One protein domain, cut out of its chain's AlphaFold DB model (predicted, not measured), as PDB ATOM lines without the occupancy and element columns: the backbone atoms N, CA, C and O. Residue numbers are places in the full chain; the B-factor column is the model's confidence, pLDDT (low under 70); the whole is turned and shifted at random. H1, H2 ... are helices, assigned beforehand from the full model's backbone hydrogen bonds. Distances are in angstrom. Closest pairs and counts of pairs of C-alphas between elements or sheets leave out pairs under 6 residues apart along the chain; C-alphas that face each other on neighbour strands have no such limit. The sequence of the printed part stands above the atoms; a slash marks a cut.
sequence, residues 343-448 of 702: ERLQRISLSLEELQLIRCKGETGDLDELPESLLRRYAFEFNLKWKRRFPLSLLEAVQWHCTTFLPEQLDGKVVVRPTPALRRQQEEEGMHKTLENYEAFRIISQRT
ATOM      1  N   GLU A 343       2.226 -50.832 -11.514       59.66
ATOM      2  CA  GLU A 343       2.494 -51.619 -10.296       59.66
ATOM      3  C   GLU A 343       2.899 -50.727  -9.113       59.66
ATOM      4  O   GLU A 343       2.522 -50.965  -7.967       59.66
ATOM      5  N   ARG A 344       3.657 -49.653  -9.375       60.75
ATOM      6  CA  ARG A 344       4.014 -48.669  -8.347       60.75
ATOM      7  C   ARG A 344       2.797 -47.875  -7.872       60.75
ATOM      8  O   ARG A 344       2.732 -47.575  -6.690       60.75
ATOM      9  N   LEU A 345       1.850 -47.562  -8.756       61.19
ATOM     10  CA  LEU A 345       0.585 -46.904  -8.417       61.19
ATOM     11  C   LEU A 345      -0.346 -47.841  -7.635       61.19
ATOM     12  O   LEU A 345      -0.909 -47.409  -6.639       61.19
ATOM     13  N   GLN A 346      -0.417 -49.125  -7.997       64.50
ATOM     14  CA  GLN A 346      -1.154 -50.155  -7.246       64.50
ATOM     15  C   GLN A 346      -0.576 -50.399  -5.842       64.50
ATOM     16  O   GLN A 346      -1.306 -50.704  -4.911       64.50
ATOM     17  N   ARG A 347       0.739 -50.227  -5.651       65.25
ATOM     18  CA  ARG A 347       1.360 -50.245  -4.311       65.25
ATOM     19  C   ARG A 347       1.120 -48.961  -3.511       65.25
ATOM     20  O   ARG A 347       1.361 -48.946  -2.308       65.25
ATOM     21  N   ILE A 348       0.726 -47.873  -4.173       65.00
ATOM     22  CA  ILE A 348       0.478 -46.570  -3.540       65.00
ATOM     23  C   ILE A 348      -1.006 -46.389  -3.209       65.00
ATOM     24  O   ILE A 348      -1.277 -45.740  -2.202       65.00
ATOM     25  N   SER A 349      -1.926 -46.981  -3.983       72.81
ATOM     26  CA  SER A 349      -3.375 -46.894  -3.753       72.81
ATOM     27  C   SER A 349      -3.736 -47.328  -2.337       72.81
ATOM     28  O   SER A 349      -3.261 -48.372  -1.879       72.81
ATOM     29  N   LEU A 350      -4.524 -46.517  -1.632       80.25
ATOM     30  CA  LEU A 350      -5.033 -46.891  -0.319       80.25
ATOM     31  C   LEU A 350      -6.157 -47.922  -0.426       80.25
ATOM     32  O   LEU A 350      -6.957 -47.906  -1.364       80.25
ATOM     33  N   SER A 351      -6.232 -48.808   0.566       84.56
ATOM     34  CA  SER A 351      -7.409 -49.659   0.741       84.56
ATOM     35  C   SER A 351      -8.575 -48.858   1.336       84.56
ATOM     36  O   SER A 351      -8.389 -47.840   2.007       84.56
ATOM     37  N   LEU A 352      -9.802 -49.338   1.119       81.75
ATOM     38  CA  LEU A 352     -11.001 -48.746   1.721       81.75
ATOM     39  C   LEU A 352     -10.920 -48.742   3.261       81.75
ATOM     40  O   LEU A 352     -11.344 -47.783   3.899       81.75
ATOM     41  N   GLU A 353     -10.330 -49.787   3.844       82.44
ATOM     42  CA  GLU A 353     -10.118 -49.925   5.288       82.44
ATOM     43  C   GLU A 353      -9.110 -48.893   5.818       82.44
ATOM     44  O   GLU A 353      -9.359 -48.261   6.844       82.44
ATOM     45  N   GLU A 354      -8.010 -48.650   5.090       86.44
ATOM     46  CA  GLU A 354      -7.034 -47.603   5.423       86.44
ATOM     47  C   GLU A 354      -7.692 -46.210   5.391       86.44
ATOM     48  O   GLU A 354      -7.450 -45.389   6.275       86.44
ATOM     49  N   LEU A 355      -8.571 -45.942   4.417       84.56
ATOM     50  CA  LEU A 355      -9.308 -44.674   4.318       84.56
ATOM     51  C   LEU A 355     -10.328 -44.487   5.449       84.56
ATOM     52  O   LEU A 355     -10.449 -43.385   5.989       84.56
ATOM     53  N   GLN A 356     -11.045 -45.547   5.828       83.00
ATOM     54  CA  GLN A 356     -11.970 -45.521   6.963       83.00
ATOM     55  C   GLN A 356     -11.227 -45.300   8.286       83.00
ATOM     56  O   GLN A 356     -11.676 -44.507   9.111       83.00
ATOM     57  N   LEU A 357     -10.059 -45.921   8.464       85.69
ATOM     58  CA  LEU A 357      -9.220 -45.725   9.644       85.69
ATOM     59  C   LEU A 357      -8.730 -44.273   9.768       85.69
ATOM     60  O   LEU A 357      -8.855 -43.669  10.836       85.69
ATOM     61  N   ILE A 358      -8.223 -43.696   8.673       86.19
ATOM     62  CA  ILE A 358      -7.796 -42.287   8.621       86.19
ATOM     63  C   ILE A 358      -8.970 -41.359   8.937       86.19
ATOM     64  O   ILE A 358      -8.799 -40.379   9.658       86.19
ATOM     65  N   ARG A 359     -10.168 -41.669   8.430       82.31
ATOM     66  CA  ARG A 359     -11.376 -40.891   8.709       82.31
ATOM     67  C   ARG A 359     -11.729 -40.912  10.194       82.31
ATOM     68  O   ARG A 359     -11.882 -39.844  10.776       82.31
ATOM     69  N   CYS A 360     -11.825 -42.092  10.804       82.56
ATOM     70  CA  CYS A 360     -12.169 -42.218  12.220       82.56
ATOM     71  C   CYS A 360     -11.180 -41.445  13.104       82.56
ATOM     72  O   CYS A 360     -11.595 -40.669  13.957       82.56
ATOM     73  N   LYS A 361      -9.875 -41.593  12.848       84.00
ATOM     74  CA  LYS A 361      -8.826 -40.882  13.597       84.00
ATOM     75  C   LYS A 361      -8.768 -39.386  13.283       84.00
ATOM     76  O   LYS A 361      -8.432 -38.583  14.145       84.00
ATOM     77  N   GLY A 362      -9.133 -38.980  12.069       82.06
ATOM     78  CA  GLY A 362      -9.233 -37.572  11.686       82.06
ATOM     79  C   GLY A 362     -10.429 -36.849  12.305       82.06
ATOM     80  O   GLY A 362     -10.337 -35.650  12.561       82.06
ATOM     81  N   GLU A 363     -11.528 -37.563  12.569       79.75
ATOM     82  CA  GLU A 363     -12.696 -37.038  13.288       79.75
ATOM     83  C   GLU A 363     -12.425 -36.886  14.797       79.75
ATOM     84  O   GLU A 363     -12.940 -35.942  15.398       79.75
ATOM     85  N   THR A 364     -11.591 -37.751  15.395       78.38
ATOM     86  CA  THR A 364     -11.189 -37.643  16.814       78.38
ATOM     87  C   THR A 364     -10.017 -36.690  17.049       78.38
ATOM     88  O   THR A 364      -9.905 -36.128  18.132       78.38
ATOM     89  N   GLY A 365      -9.189 -36.444  16.029       78.06
ATOM     90  CA  GLY A 365      -7.997 -35.594  16.122       78.06
ATOM     91  C   GLY A 365      -6.704 -36.359  16.420       78.06
ATOM     92  O   GLY A 365      -5.636 -35.753  16.403       78.06
ATOM     93  N   ASP A 366      -6.769 -37.681  16.581       85.94
ATOM     94  CA  ASP A 366      -5.641 -38.544  16.962       85.94
ATOM     95  C   ASP A 366      -4.884 -39.083  15.736       85.94
ATOM     96  O   ASP A 366      -4.573 -40.270  15.618       85.94
ATOM     97  N   LEU A 367      -4.604 -38.211  14.764       85.06
ATOM     98  CA  LEU A 367      -3.871 -38.582  13.546       85.06
ATOM     99  C   LEU A 367      -2.396 -38.913  13.815       85.06
ATOM    100  O   LEU A 367      -1.766 -39.565  12.983       85.06
ATOM    101  N   ASP A 368      -1.857 -38.486  14.959       86.12
ATOM    102  CA  ASP A 368      -0.478 -38.762  15.379       86.12
ATOM    103  C   ASP A 368      -0.240 -40.245  15.705       86.12
ATOM    104  O   ASP A 368       0.892 -40.724  15.642       86.12
ATOM    105  N   GLU A 369      -1.301 -41.000  16.002       88.69
ATOM    106  CA  GLU A 369      -1.220 -42.446  16.241       88.69
ATOM    107  C   GLU A 369      -1.011 -43.248  14.945       88.69
ATOM    108  O   GLU A 369      -0.650 -44.427  14.982       88.69
ATOM    109  N   LEU A 370      -1.241 -42.628  13.782       89.44
ATOM    110  CA  LEU A 370      -1.097 -43.268  12.480       89.44
ATOM    111  C   LEU A 370       0.329 -43.115  11.931       89.44
ATOM    112  O   LEU A 370       0.963 -42.070  12.078       89.44
ATOM    113  N   PRO A 371       0.846 -44.123  11.205       91.06
ATOM    114  CA  PRO A 371       2.179 -44.037  10.635       91.06
ATOM    115  C   PRO A 371       2.249 -42.956   9.545       91.06
ATOM    116  O   PRO A 371       1.441 -42.925   8.612       91.06
ATOM    117  N   GLU A 372       3.291 -42.116   9.584       87.94
ATOM    118  CA  GLU A 372       3.487 -41.044   8.594       87.94
ATOM    119  C   GLU A 372       3.543 -41.558   7.144       87.94
ATOM    120  O   GLU A 372       3.223 -40.826   6.210       87.94
ATOM    121  N   SER A 373       3.970 -42.806   6.921       89.00
ATOM    122  CA  SER A 373       3.989 -43.428   5.590       89.00
ATOM    123  C   SER A 373       2.590 -43.531   4.978       89.00
ATOM    124  O   SER A 373       2.433 -43.276   3.782       89.00
ATOM    125  N   LEU A 374       1.585 -43.849   5.793       88.88
ATOM    126  CA  LEU A 374       0.186 -43.973   5.398       88.88
ATOM    127  C   LEU A 374      -0.420 -42.592   5.126       88.88
ATOM    128  O   LEU A 374      -1.011 -42.383   4.069       88.88
ATOM    129  N   LEU A 375      -0.136 -41.605   5.982       89.88
ATOM    130  CA  LEU A 375      -0.528 -40.207   5.755       89.88
ATOM    131  C   LEU A 375       0.125 -39.610   4.497       89.88
ATOM    132  O   LEU A 375      -0.501 -38.849   3.761       89.88
ATOM    133  N   ARG A 376       1.379 -39.976   4.195       89.94
ATOM    134  CA  ARG A 376       2.061 -39.572   2.953       89.94
ATOM    135  C   ARG A 376       1.432 -40.224   1.727       89.94
ATOM    136  O   ARG A 376       1.238 -39.525   0.739       89.94
ATOM    137  N   ARG A 377       1.125 -41.530   1.770       89.00
ATOM    138  CA  ARG A 377       0.414 -42.232   0.680       89.00
ATOM    139  C   ARG A 377      -0.928 -41.560   0.401       89.00
ATOM    140  O   ARG A 377      -1.181 -41.189  -0.740       89.00
ATOM    141  N   TYR A 378      -1.689 -41.282   1.457       88.88
ATOM    142  CA  TYR A 378      -2.949 -40.551   1.385       88.88
ATOM    143  C   TYR A 378      -2.769 -39.186   0.714       88.88
ATOM    144  O   TYR A 378      -3.435 -38.850  -0.263       88.88
ATOM    145  N   ALA A 379      -1.795 -38.404   1.181       90.31
ATOM    146  CA  ALA A 379      -1.526 -37.086   0.631       90.31
ATOM    147  C   ALA A 379      -1.076 -37.128  -0.844       90.31
ATOM    148  O   ALA A 379      -1.374 -36.198  -1.593       90.31
ATOM    149  N   PHE A 380      -0.394 -38.192  -1.285       88.44
ATOM    150  CA  PHE A 380      -0.071 -38.397  -2.699       88.44
ATOM    151  C   PHE A 380      -1.300 -38.741  -3.540       88.44
ATOM    152  O   PHE A 380      -1.434 -38.193  -4.631       88.44
ATOM    153  N   GLU A 381      -2.192 -39.599  -3.045       85.81
ATOM    154  CA  GLU A 381      -3.416 -39.990  -3.752       85.81
ATOM    155  C   GLU A 381      -4.334 -38.782  -3.995       85.81
ATOM    156  O   GLU A 381      -4.764 -38.535  -5.122       85.81
ATOM    157  N   PHE A 382      -4.518 -37.941  -2.973       86.56
ATOM    158  CA  PHE A 382      -5.342 -36.730  -3.058       86.56
ATOM    159  C   PHE A 382      -4.587 -35.488  -3.559       86.56
ATOM    160  O   PHE A 382      -5.129 -34.383  -3.559       86.56
ATOM    161  N   ASN A 383      -3.337 -35.638  -4.016       88.38
ATOM    162  CA  ASN A 383      -2.490 -34.543  -4.507       88.38
ATOM    163  C   ASN A 383      -2.381 -33.345  -3.538       88.38
ATOM    164  O   ASN A 383      -2.289 -32.182  -3.954       88.38
ATOM    165  N   LEU A 384      -2.365 -33.624  -2.236       90.94
ATOM    166  CA  LEU A 384      -2.208 -32.608  -1.205       90.94
ATOM    167  C   LEU A 384      -0.796 -32.022  -1.254       90.94
ATOM    168  O   LEU A 384       0.176 -32.659  -1.661       90.94
ATOM    169  N   LYS A 385      -0.660 -30.768  -0.826       90.06
ATOM    170  CA  LYS A 385       0.638 -30.093  -0.741       90.06
ATOM    171  C   LYS A 385       1.018 -29.910   0.715       90.06
ATOM    172  O   LYS A 385       0.387 -29.131   1.417       90.06
ATOM    173  N   TRP A 386       2.108 -30.546   1.131       92.12
ATOM    174  CA  TRP A 386       2.662 -30.400   2.476       92.12
ATOM    175  C   TRP A 386       4.130 -29.974   2.437       92.12
ATOM    176  O   TRP A 386       4.862 -30.183   1.462       92.12
ATOM    177  N   LYS A 387       4.589 -29.333   3.514       89.19
ATOM    178  CA  LYS A 387       5.970 -28.853   3.625       89.19
ATOM    179  C   LYS A 387       6.865 -29.958   4.185       89.19
ATOM    180  O   LYS A 387       6.796 -30.265   5.362       89.19
ATOM    181  N   ARG A 388       7.824 -30.455   3.394       88.44
ATOM    182  CA  ARG A 388       8.781 -31.505   3.829       88.44
ATOM    183  C   ARG A 388       9.629 -31.151   5.057       88.44
ATOM    184  O   ARG A 388      10.159 -32.043   5.697       88.44
ATOM    185  N   ARG A 389       9.805 -29.857   5.349       87.38
ATOM    186  CA  ARG A 389      10.578 -29.382   6.510       87.38
ATOM    187  C   ARG A 389       9.788 -29.401   7.819       87.38
ATOM    188  O   ARG A 389      10.402 -29.269   8.865       87.38
ATOM    189  N   PHE A 390       8.462 -29.503   7.752       87.94
ATOM    190  CA  PHE A 390       7.579 -29.412   8.909       87.94
ATOM    191  C   PHE A 390       6.632 -30.618   8.897       87.94
ATOM    192  O   PHE A 390       5.685 -30.600   8.110       87.94
ATOM    193  N   PRO A 391       6.867 -31.656   9.721       86.19
ATOM    194  CA  PRO A 391       6.039 -32.867   9.718       86.19
ATOM    195  C   PRO A 391       4.577 -32.564  10.074       86.19
ATOM    196  O   PRO A 391       3.676 -33.050   9.400       86.19
ATOM    197  N   LEU A 392       4.343 -31.621  10.994       89.00
ATOM    198  CA  LEU A 392       3.007 -31.131  11.367       89.00
ATOM    199  C   LEU A 392       2.188 -30.605  10.174       89.00
ATOM    200  O   LEU A 392       0.971 -30.715  10.164       89.00
ATOM    201  N   SER A 393       2.843 -30.087   9.124       92.62
ATOM    202  CA  SER A 393       2.152 -29.618   7.913       92.62
ATOM    203  C   SER A 393       1.488 -30.753   7.138       92.62
ATOM    204  O   SER A 393       0.568 -30.483   6.370       92.62
ATOM    205  N   LEU A 394       2.007 -31.979   7.245       92.31
ATOM    206  CA  LEU A 394       1.381 -33.152   6.647       92.31
ATOM    207  C   LEU A 394       0.140 -33.536   7.451       92.31
ATOM    208  O   LEU A 394      -0.916 -33.711   6.854       92.31
ATOM    209  N   LEU A 395       0.271 -33.611   8.776       91.06
ATOM    210  CA  LEU A 395      -0.820 -33.954   9.682       91.06
ATOM    211  C   LEU A 395      -1.997 -32.984   9.526       91.06
ATOM    212  O   LEU A 395      -3.110 -33.407   9.245       91.06
ATOM    213  N   GLU A 396      -1.712 -31.681   9.580       90.75
ATOM    214  CA  GLU A 396      -2.689 -30.607   9.396       90.75
ATOM    215  C   GLU A 396      -3.370 -30.710   8.021       90.75
ATOM    216  O   GLU A 396      -4.594 -30.678   7.925       90.75
ATOM    217  N   ALA A 397      -2.604 -30.901   6.940       91.06
ATOM    218  CA  ALA A 397      -3.172 -31.020   5.596       91.06
ATOM    219  C   ALA A 397      -4.106 -32.232   5.457       91.06
ATOM    220  O   ALA A 397      -5.153 -32.126   4.814       91.06
ATOM    221  N   VAL A 398      -3.736 -33.371   6.051       91.06
ATOM    222  CA  VAL A 398      -4.577 -34.570   6.052       91.06
ATOM    223  C   VAL A 398      -5.807 -34.352   6.929       91.06
ATOM    224  O   VAL A 398      -6.906 -34.613   6.456       91.06
ATOM    225  N   GLN A 399      -5.667 -33.795   8.134       89.25
ATOM    226  CA  GLN A 399      -6.781 -33.500   9.041       89.25
ATOM    227  C   GLN A 399      -7.826 -32.582   8.402       89.25
ATOM    228  O   GLN A 399      -9.020 -32.893   8.409       89.25
ATOM    229  N   TRP A 400      -7.384 -31.485   7.782       88.12
ATOM    230  CA  TRP A 400      -8.277 -30.577   7.067       88.12
ATOM    231  C   TRP A 400      -8.979 -31.281   5.914       88.12
ATOM    232  O   TRP A 400     -10.182 -31.114   5.759       88.12
ATOM    233  N   HIS A 401      -8.280 -32.100   5.126       88.31
ATOM    234  CA  HIS A 401      -8.906 -32.837   4.025       88.31
ATOM    235  C   HIS A 401      -9.899 -33.909   4.523       88.31
ATOM    236  O   HIS A 401     -10.978 -34.073   3.949       88.31
ATOM    237  N   CYS A 402      -9.582 -34.580   5.635       86.00
ATOM    238  CA  CYS A 402     -10.436 -35.584   6.272       86.00
ATOM    239  C   CYS A 402     -11.755 -34.995   6.767       86.00
ATOM    240  O   CYS A 402     -12.823 -35.529   6.485       86.00
ATOM    241  N   THR A 403     -11.676 -33.863   7.460       81.50
ATOM    242  CA  THR A 403     -12.834 -33.179   8.052       81.50
ATOM    243  C   THR A 403     -13.685 -32.412   7.031       81.50
ATOM    244  O   THR A 403     -14.799 -31.996   7.355       81.50
ATOM    245  N   THR A 404     -13.187 -32.203   5.804       79.81
ATOM    246  CA  THR A 404     -13.865 -31.409   4.761       79.81
ATOM    247  C   THR A 404     -14.427 -32.244   3.611       79.81
ATOM    248  O   THR A 404     -15.583 -32.037   3.262       79.81
ATOM    249  N   PHE A 405     -13.652 -33.165   3.026       72.88
ATOM    250  CA  PHE A 405     -13.985 -33.791   1.733       72.88
ATOM    251  C   PHE A 405     -14.166 -35.316   1.789       72.88
ATOM    252  O   PHE A 405     -14.953 -35.882   1.031       72.88
ATOM    253  N   LEU A 406     -13.480 -35.998   2.706       68.94
ATOM    254  CA  LEU A 406     -13.568 -37.454   2.892       68.94
ATOM    255  C   LEU A 406     -14.986 -37.990   3.202       68.94
ATOM    256  O   LEU A 406     -15.328 -39.049   2.666       68.94
ATOM    257  N   PRO A 407     -15.850 -37.309   3.994       62.94
ATOM    258  CA  PRO A 407     -17.209 -37.798   4.237       62.94
ATOM    259  C   PRO A 407     -18.107 -37.780   2.989       62.94
ATOM    260  O   PRO A 407     -19.048 -38.565   2.930       62.94
ATOM    261  N   GLU A 408     -17.826 -36.946   1.982       61.06
ATOM    262  CA  GLU A 408     -18.619 -36.907   0.739       61.06
ATOM    263  C   GLU A 408     -18.253 -38.040  -0.233       61.06
ATOM    264  O   GLU A 408     -19.116 -38.533  -0.959       61.06
ATOM    265  N   GLN A 409     -16.990 -38.479  -0.247       60.91
ATOM    266  CA  GLN A 409     -16.501 -39.464  -1.220       60.91
ATOM    267  C   GLN A 409     -16.801 -40.920  -0.844       60.91
ATOM    268  O   GLN A 409     -17.048 -41.729  -1.734       60.91
ATOM    269  N   LEU A 410     -16.788 -41.265   0.448       60.34
ATOM    270  CA  LEU A 410     -17.002 -42.649   0.897       60.34
ATOM    271  C   LEU A 410     -18.479 -43.051   0.944       60.34
ATOM    272  O   LEU A 410     -18.802 -44.210   0.709       60.34
ATOM    273  N   ASP A 411     -19.377 -42.109   1.238       59.22
ATOM    274  CA  ASP A 411     -20.792 -42.426   1.445       59.22
ATOM    275  C   ASP A 411     -21.619 -42.389   0.147       59.22
ATOM    276  O   ASP A 411     -22.778 -42.807   0.148       59.22
ATOM    277  N   GLY A 412     -21.052 -41.895  -0.966       59.62
ATOM    278  CA  GLY A 412     -21.673 -41.877  -2.304       59.62
ATOM    279  C   GLY A 412     -23.004 -41.113  -2.407       59.62
ATOM    280  O   GLY A 412     -23.597 -41.018  -3.481       59.62
ATOM    281  N   LYS A 413     -23.486 -40.559  -1.293       56.94
ATOM    282  CA  LYS A 413     -24.702 -39.772  -1.144       56.94
ATOM    283  C   LYS A 413     -24.292 -38.435  -0.551       56.94
ATOM    284  O   LYS A 413     -23.648 -38.400   0.496       56.94
ATOM    285  N   VAL A 414     -24.702 -37.345  -1.196       55.28
ATOM    286  CA  VAL A 414     -24.571 -35.979  -0.670       55.28
ATOM    287  C   VAL A 414     -25.528 -35.838   0.515       55.28
ATOM    288  O   VAL A 414     -26.624 -35.298   0.407       55.28
ATOM    289  N   VAL A 415     -25.159 -36.425   1.648       54.47
ATOM    290  CA  VAL A 415     -25.834 -36.201   2.919       54.47
ATOM    291  C   VAL A 415     -25.147 -34.995   3.530       54.47
ATOM    292  O   VAL A 415     -23.986 -35.081   3.924       54.47
ATOM    293  N   VAL A 416     -25.854 -33.866   3.591       56.66
ATOM    294  CA  VAL A 416     -25.391 -32.676   4.311       56.66
ATOM    295  C   VAL A 416     -25.312 -33.047   5.789       56.66
ATOM    296  O   VAL A 416     -26.302 -32.996   6.516       56.66
ATOM    297  N   ARG A 417     -24.140 -33.506   6.225       59.91
ATOM    298  CA  ARG A 417     -23.870 -33.753   7.637       59.91
ATOM    299  C   ARG A 417     -23.511 -32.431   8.316       59.91
ATOM    300  O   ARG A 417     -22.880 -31.577   7.691       59.91
ATOM    301  N   PRO A 418     -23.883 -32.250   9.593       65.25
ATOM    302  CA  PRO A 418     -23.368 -31.147  10.389       65.25
ATOM    303  C   PRO A 418     -21.836 -31.144  10.348       65.25
ATOM    304  O   PRO A 418     -21.214 -32.199  10.463       65.25
ATOM    305  N   THR A 419     -21.235 -29.962  10.190       69.06
ATOM    306  CA  THR A 419     -19.780 -29.798  10.316       69.06
ATOM    307  C   THR A 419     -19.289 -30.443  11.622       69.06
ATOM    308  O   THR A 419     -19.897 -30.177  12.665       69.06
ATOM    309  N   PRO A 420     -18.235 -31.285  11.586       77.69
ATOM    310  CA  PRO A 420     -17.716 -31.957  12.777       77.69
ATOM    311  C   PRO A 420     -17.399 -30.957  13.895       77.69
ATOM    312  O   PRO A 420     -16.865 -29.881  13.621       77.69
ATOM    313  N   ALA A 421     -17.702 -31.308  15.147       80.75
ATOM    314  CA  ALA A 421     -17.488 -30.422  16.297       80.75
ATOM    315  C   ALA A 421     -16.015 -29.999  16.435       80.75
ATOM    316  O   ALA A 421     -15.734 -28.815  16.601       80.75
ATOM    317  N   LEU A 422     -15.089 -30.944  16.233       82.06
ATOM    318  CA  LEU A 422     -13.647 -30.689  16.235       82.06
ATOM    319  C   LEU A 422     -13.245 -29.608  15.218       82.06
ATOM    320  O   LEU A 422     -12.429 -28.741  15.510       82.06
ATOM    321  N   ARG A 423     -13.859 -29.617  14.030       84.81
ATOM    322  CA  ARG A 423     -13.583 -28.620  12.992       84.81
ATOM    323  C   ARG A 423     -14.078 -27.232  13.393       84.81
ATOM    324  O   ARG A 423     -13.374 -26.258  13.159       84.81
ATOM    325  N   ARG A 424     -15.265 -27.131  14.000       86.81
ATOM    326  CA  ARG A 424     -15.791 -25.841  14.482       86.81
ATOM    327  C   ARG A 424     -14.888 -25.242  15.547       86.81
ATOM    328  O   ARG A 424     -14.558 -24.070  15.451       86.81
ATOM    329  N   GLN A 425     -14.424 -26.065  16.484       89.19
ATOM    330  CA  GLN A 425     -13.476 -25.631  17.503       89.19
ATOM    331  C   GLN A 425     -12.176 -25.101  16.875       89.19
ATOM    332  O   GLN A 425     -11.728 -24.011  17.214       89.19
ATOM    333  N   GLN A 426     -11.599 -25.815  15.904       88.44
ATOM    334  CA  GLN A 426     -10.391 -25.355  15.204       88.44
ATOM    335  C   GLN A 426     -10.616 -24.062  14.405       88.44
ATOM    336  O   GLN A 426      -9.730 -23.208  14.338       88.44
ATOM    337  N   GLU A 427     -11.792 -23.901  13.795       90.12
ATOM    338  CA  GLU A 427     -12.178 -22.666  13.108       90.12
ATOM    339  C   GLU A 427     -12.333 -21.504  14.106       90.12
ATOM    340  O   GLU A 427     -11.837 -20.414  13.833       90.12
ATOM    341  N   GLU A 428     -12.931 -21.727  15.279       93.00
ATOM    342  CA  GLU A 428     -13.061 -20.734  16.356       93.00
ATOM    343  C   GLU A 428     -11.699 -20.316  16.928       93.00
ATOM    344  O   GLU A 428     -11.407 -19.122  17.023       93.00
ATOM    345  N   GLU A 429     -10.821 -21.275  17.231       92.88
ATOM    346  CA  GLU A 429      -9.442 -21.017  17.660       92.88
ATOM    347  C   GLU A 429      -8.662 -20.240  16.585       92.88
ATOM    348  O   GLU A 429      -7.948 -19.272  16.879       92.88
ATOM    349  N   GLY A 430      -8.844 -20.611  15.315       92.69
ATOM    350  CA  GLY A 430      -8.297 -19.892  14.171       92.69
ATOM    351  C   GLY A 430      -8.804 -18.450  14.092       92.69
ATOM    352  O   GLY A 430      -8.005 -17.526  13.926       92.69
ATOM    353  N   MET A 431     -10.110 -18.238  14.267       94.62
ATOM    354  CA  MET A 431     -10.731 -16.913  14.268       94.62
ATOM    355  C   MET A 431     -10.209 -16.051  15.415       94.62
ATOM    356  O   MET A 431      -9.778 -14.922  15.168       94.62
ATOM    357  N   HIS A 432     -10.144 -16.581  16.637       95.62
ATOM    358  CA  HIS A 432      -9.563 -15.875  17.779       95.62
ATOM    359  C   HIS A 432      -8.122 -15.443  17.510       95.62
ATOM    360  O   HIS A 432      -7.782 -14.276  17.704       95.62
ATOM    361  N   LYS A 433      -7.299 -16.329  16.946       95.62
ATOM    362  CA  LYS A 433      -5.923 -15.996  16.563       95.62
ATOM    363  C   LYS A 433      -5.855 -14.913  15.483       95.62
ATOM    364  O   LYS A 433      -4.950 -14.077  15.496       95.62
ATOM    365  N   THR A 434      -6.778 -14.901  14.519       95.06
ATOM    366  CA  THR A 434      -6.830 -13.820  13.519       95.06
ATOM    367  C   THR A 434      -7.239 -12.482  14.123       95.06
ATOM    368  O   THR A 434      -6.675 -11.463  13.730       95.06
ATOM    369  N   LEU A 435      -8.157 -12.481  15.094       95.06
ATOM    370  CA  LEU A 435      -8.573 -11.280  15.816       95.06
ATOM    371  C   LEU A 435      -7.437 -10.728  16.675       95.06
ATOM    372  O   LEU A 435      -7.147  -9.541  16.589       95.06
ATOM    373  N   GLU A 436      -6.724 -11.586  17.403       96.25
ATOM    374  CA  GLU A 436      -5.554 -11.187  18.190       96.25
ATOM    375  C   GLU A 436      -4.467 -10.562  17.301       96.25
ATOM    376  O   GLU A 436      -3.966  -9.470  17.574       96.25
ATOM    377  N   ASN A 437      -4.152 -11.203  16.169       94.69
ATOM    378  CA  ASN A 437      -3.211 -10.644  15.198       94.69
ATOM    379  C   ASN A 437      -3.703  -9.302  14.635       94.69
ATOM    380  O   ASN A 437      -2.910  -8.377  14.454       94.69
ATOM    381  N   TYR A 438      -5.001  -9.180  14.351       94.00
ATOM    382  CA  TYR A 438      -5.599  -7.942  13.862       94.00
ATOM    383  C   TYR A 438      -5.502  -6.816  14.894       94.00
ATOM    384  O   TYR A 438      -5.104  -5.707  14.542       94.00
ATOM    385  N   GLU A 439      -5.807  -7.090  16.162       95.38
ATOM    386  CA  GLU A 439      -5.670  -6.126  17.251       95.38
ATOM    387  C   GLU A 439      -4.217  -5.698  17.440       95.38
ATOM    388  O   GLU A 439      -3.943  -4.502  17.543       95.38
ATOM    389  N   ALA A 440      -3.270  -6.637  17.371       94.06
ATOM    390  CA  ALA A 440      -1.848  -6.320  17.399       94.06
ATOM    391  C   ALA A 440      -1.463  -5.364  16.254       94.06
ATOM    392  O   ALA A 440      -0.867  -4.313  16.501       94.06
ATOM    393  N   PHE A 441      -1.858  -5.661  15.009       94.44
ATOM    394  CA  PHE A 441      -1.602  -4.768  13.871       94.44
ATOM    395  C   PHE A 441      -2.306  -3.416  14.014       94.44
ATOM    396  O   PHE A 441      -1.706  -2.388  13.699       94.44
ATOM    397  N   ARG A 442      -3.541  -3.393  14.525       93.94
ATOM    398  CA  ARG A 442      -4.298  -2.166  14.790       93.94
ATOM    399  C   ARG A 442      -3.542  -1.281  15.774       93.94
ATOM    400  O   ARG A 442      -3.263  -0.132  15.443       93.94
ATOM    401  N   ILE A 443      -3.142  -1.820  16.922       94.56
ATOM    402  CA  ILE A 443      -2.418  -1.080  17.962       94.56
ATOM    403  C   ILE A 443      -1.070  -0.573  17.433       94.56
ATOM    404  O   ILE A 443      -0.730   0.590  17.645       94.56
ATOM    405  N   ILE A 444      -0.309  -1.408  16.713       94.31
ATOM    406  CA  ILE A 444       0.980  -0.999  16.135       94.31
ATOM    407  C   ILE A 444       0.763   0.127  15.118       94.31
ATOM    408  O   ILE A 444       1.422   1.158  15.206       94.31
ATOM    409  N   SER A 445      -0.199  -0.024  14.204       91.50
ATOM    410  CA  SER A 445      -0.490   0.981  13.176       91.50
ATOM    411  C   SER A 445      -0.983   2.314  13.746       91.50
ATOM    412  O   SER A 445      -0.647   3.352  13.198       91.50
ATOM    413  N   GLN A 446      -1.726   2.303  14.858       91.31
ATOM    414  CA  GLN A 446      -2.179   3.521  15.536       91.31
ATOM    415  C   GLN A 446      -1.033   4.249  16.249       91.31
ATOM    416  O   GLN A 446      -1.042   5.472  16.342       91.31
ATOM    417  N   ARG A 447      -0.043   3.505  16.755       93.94
ATOM    418  CA  ARG A 447       1.120   4.066  17.461       93.94
ATOM    419  C   ARG A 447       2.229   4.529  16.518       93.94
ATOM    420  O   ARG A 447       3.003   5.410  16.879       93.94
ATOM    421  N   THR A 448       2.347   3.929  15.335       93.88
ATOM    422  CA  THR A 448       3.383   4.274  14.353       93.88
ATOM    423  C   THR A 448       2.822   5.126  13.225       93.88
ATOM    424  O   THR A 448       1.815   4.772  12.630       93.88
TER     425      THR A 448
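This is residues 343 to 448 of the 702 residues of an uncharacterized protein of Trypanosoma cruzi Dm28c (UniProt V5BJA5). A small body of short helices has one long, straight helix, H6, running out of it as an arm; residues 427 to 448 stick out free. In the middle of the body is H4, with H2 and H3 both packed on it, while H5 follows at the end of H4 and the short H1 lies off from the other helices. The printed part has 106 residues with six named helices, H1 to H6 in chain order, and no named strand; its class is all helix. The whole is loose, with a radius of gyration of the C-alphas of 17.5 A, and elongated, spanning 62 by 35 by 22 A, the arm making much of the length.

H1, residues 343 to 346, touches no helix and is apart from H2, residues 352 to 364. H2 touches H4, residues 392 to 404, about perpendicular at 82 degrees; H2 touches it with residues 358 to 363 alone and H4 touches H2 with residues 398 to 403 alone, and the closest C-alphas, those of Gly 362 and Gln 399, are 5.4 A apart. H3, residues 372 to 381, is near H2, with 9 pairs of C-alphas within 10 A. H3 touches H4 at a steep tilt of 54 degrees, the same way, with residues 394 to 398 of H4; the closest C-alphas are those of Ala 379 and Val 398, 6.7 A apart. H5, residues 406 to 410, and H4 meet only through their link. H5 is close to H2 but not clearly touching, the closest C-alphas being those of Arg 359 and Leu 406, 7.1 A apart. H6, residues 421 to 447, is close to H4 but not clearly touching, with the C-alphas of Thr 403 and Arg 423 closest at 6.8 A; their steep tilt is 59 degrees, opposite ways. Every O i to N i+4 pair is within hydrogen-bond range in H2, H3, H4, H5 and H6; H1 is too short for such a pair, and its one O i to N i+3 pair is within range.

H1 begins at C-alpha 343, (2.494, -51.619, -10.296). From first to last C-alpha, H2 measures 18.7 A, H3 14.2 A and H4 18.1 A. H4 begins at C-alpha 392, (3.007, -31.131, 11.367). H5 has five residues, and H6 is 39.2 A long, ending at C-alpha 447, (1.120, 4.066, 17.461).

The C-alphas farthest apart, of Glu 343 and Arg 447, are 62.2 A apart. Without residues 427 to 448, the body spans 37 by 29 by 21 A. The printed part has no cut and no long link. Its mean pLDDT is 83.1, with residues 343 to 348 and 406 to 419 under 70.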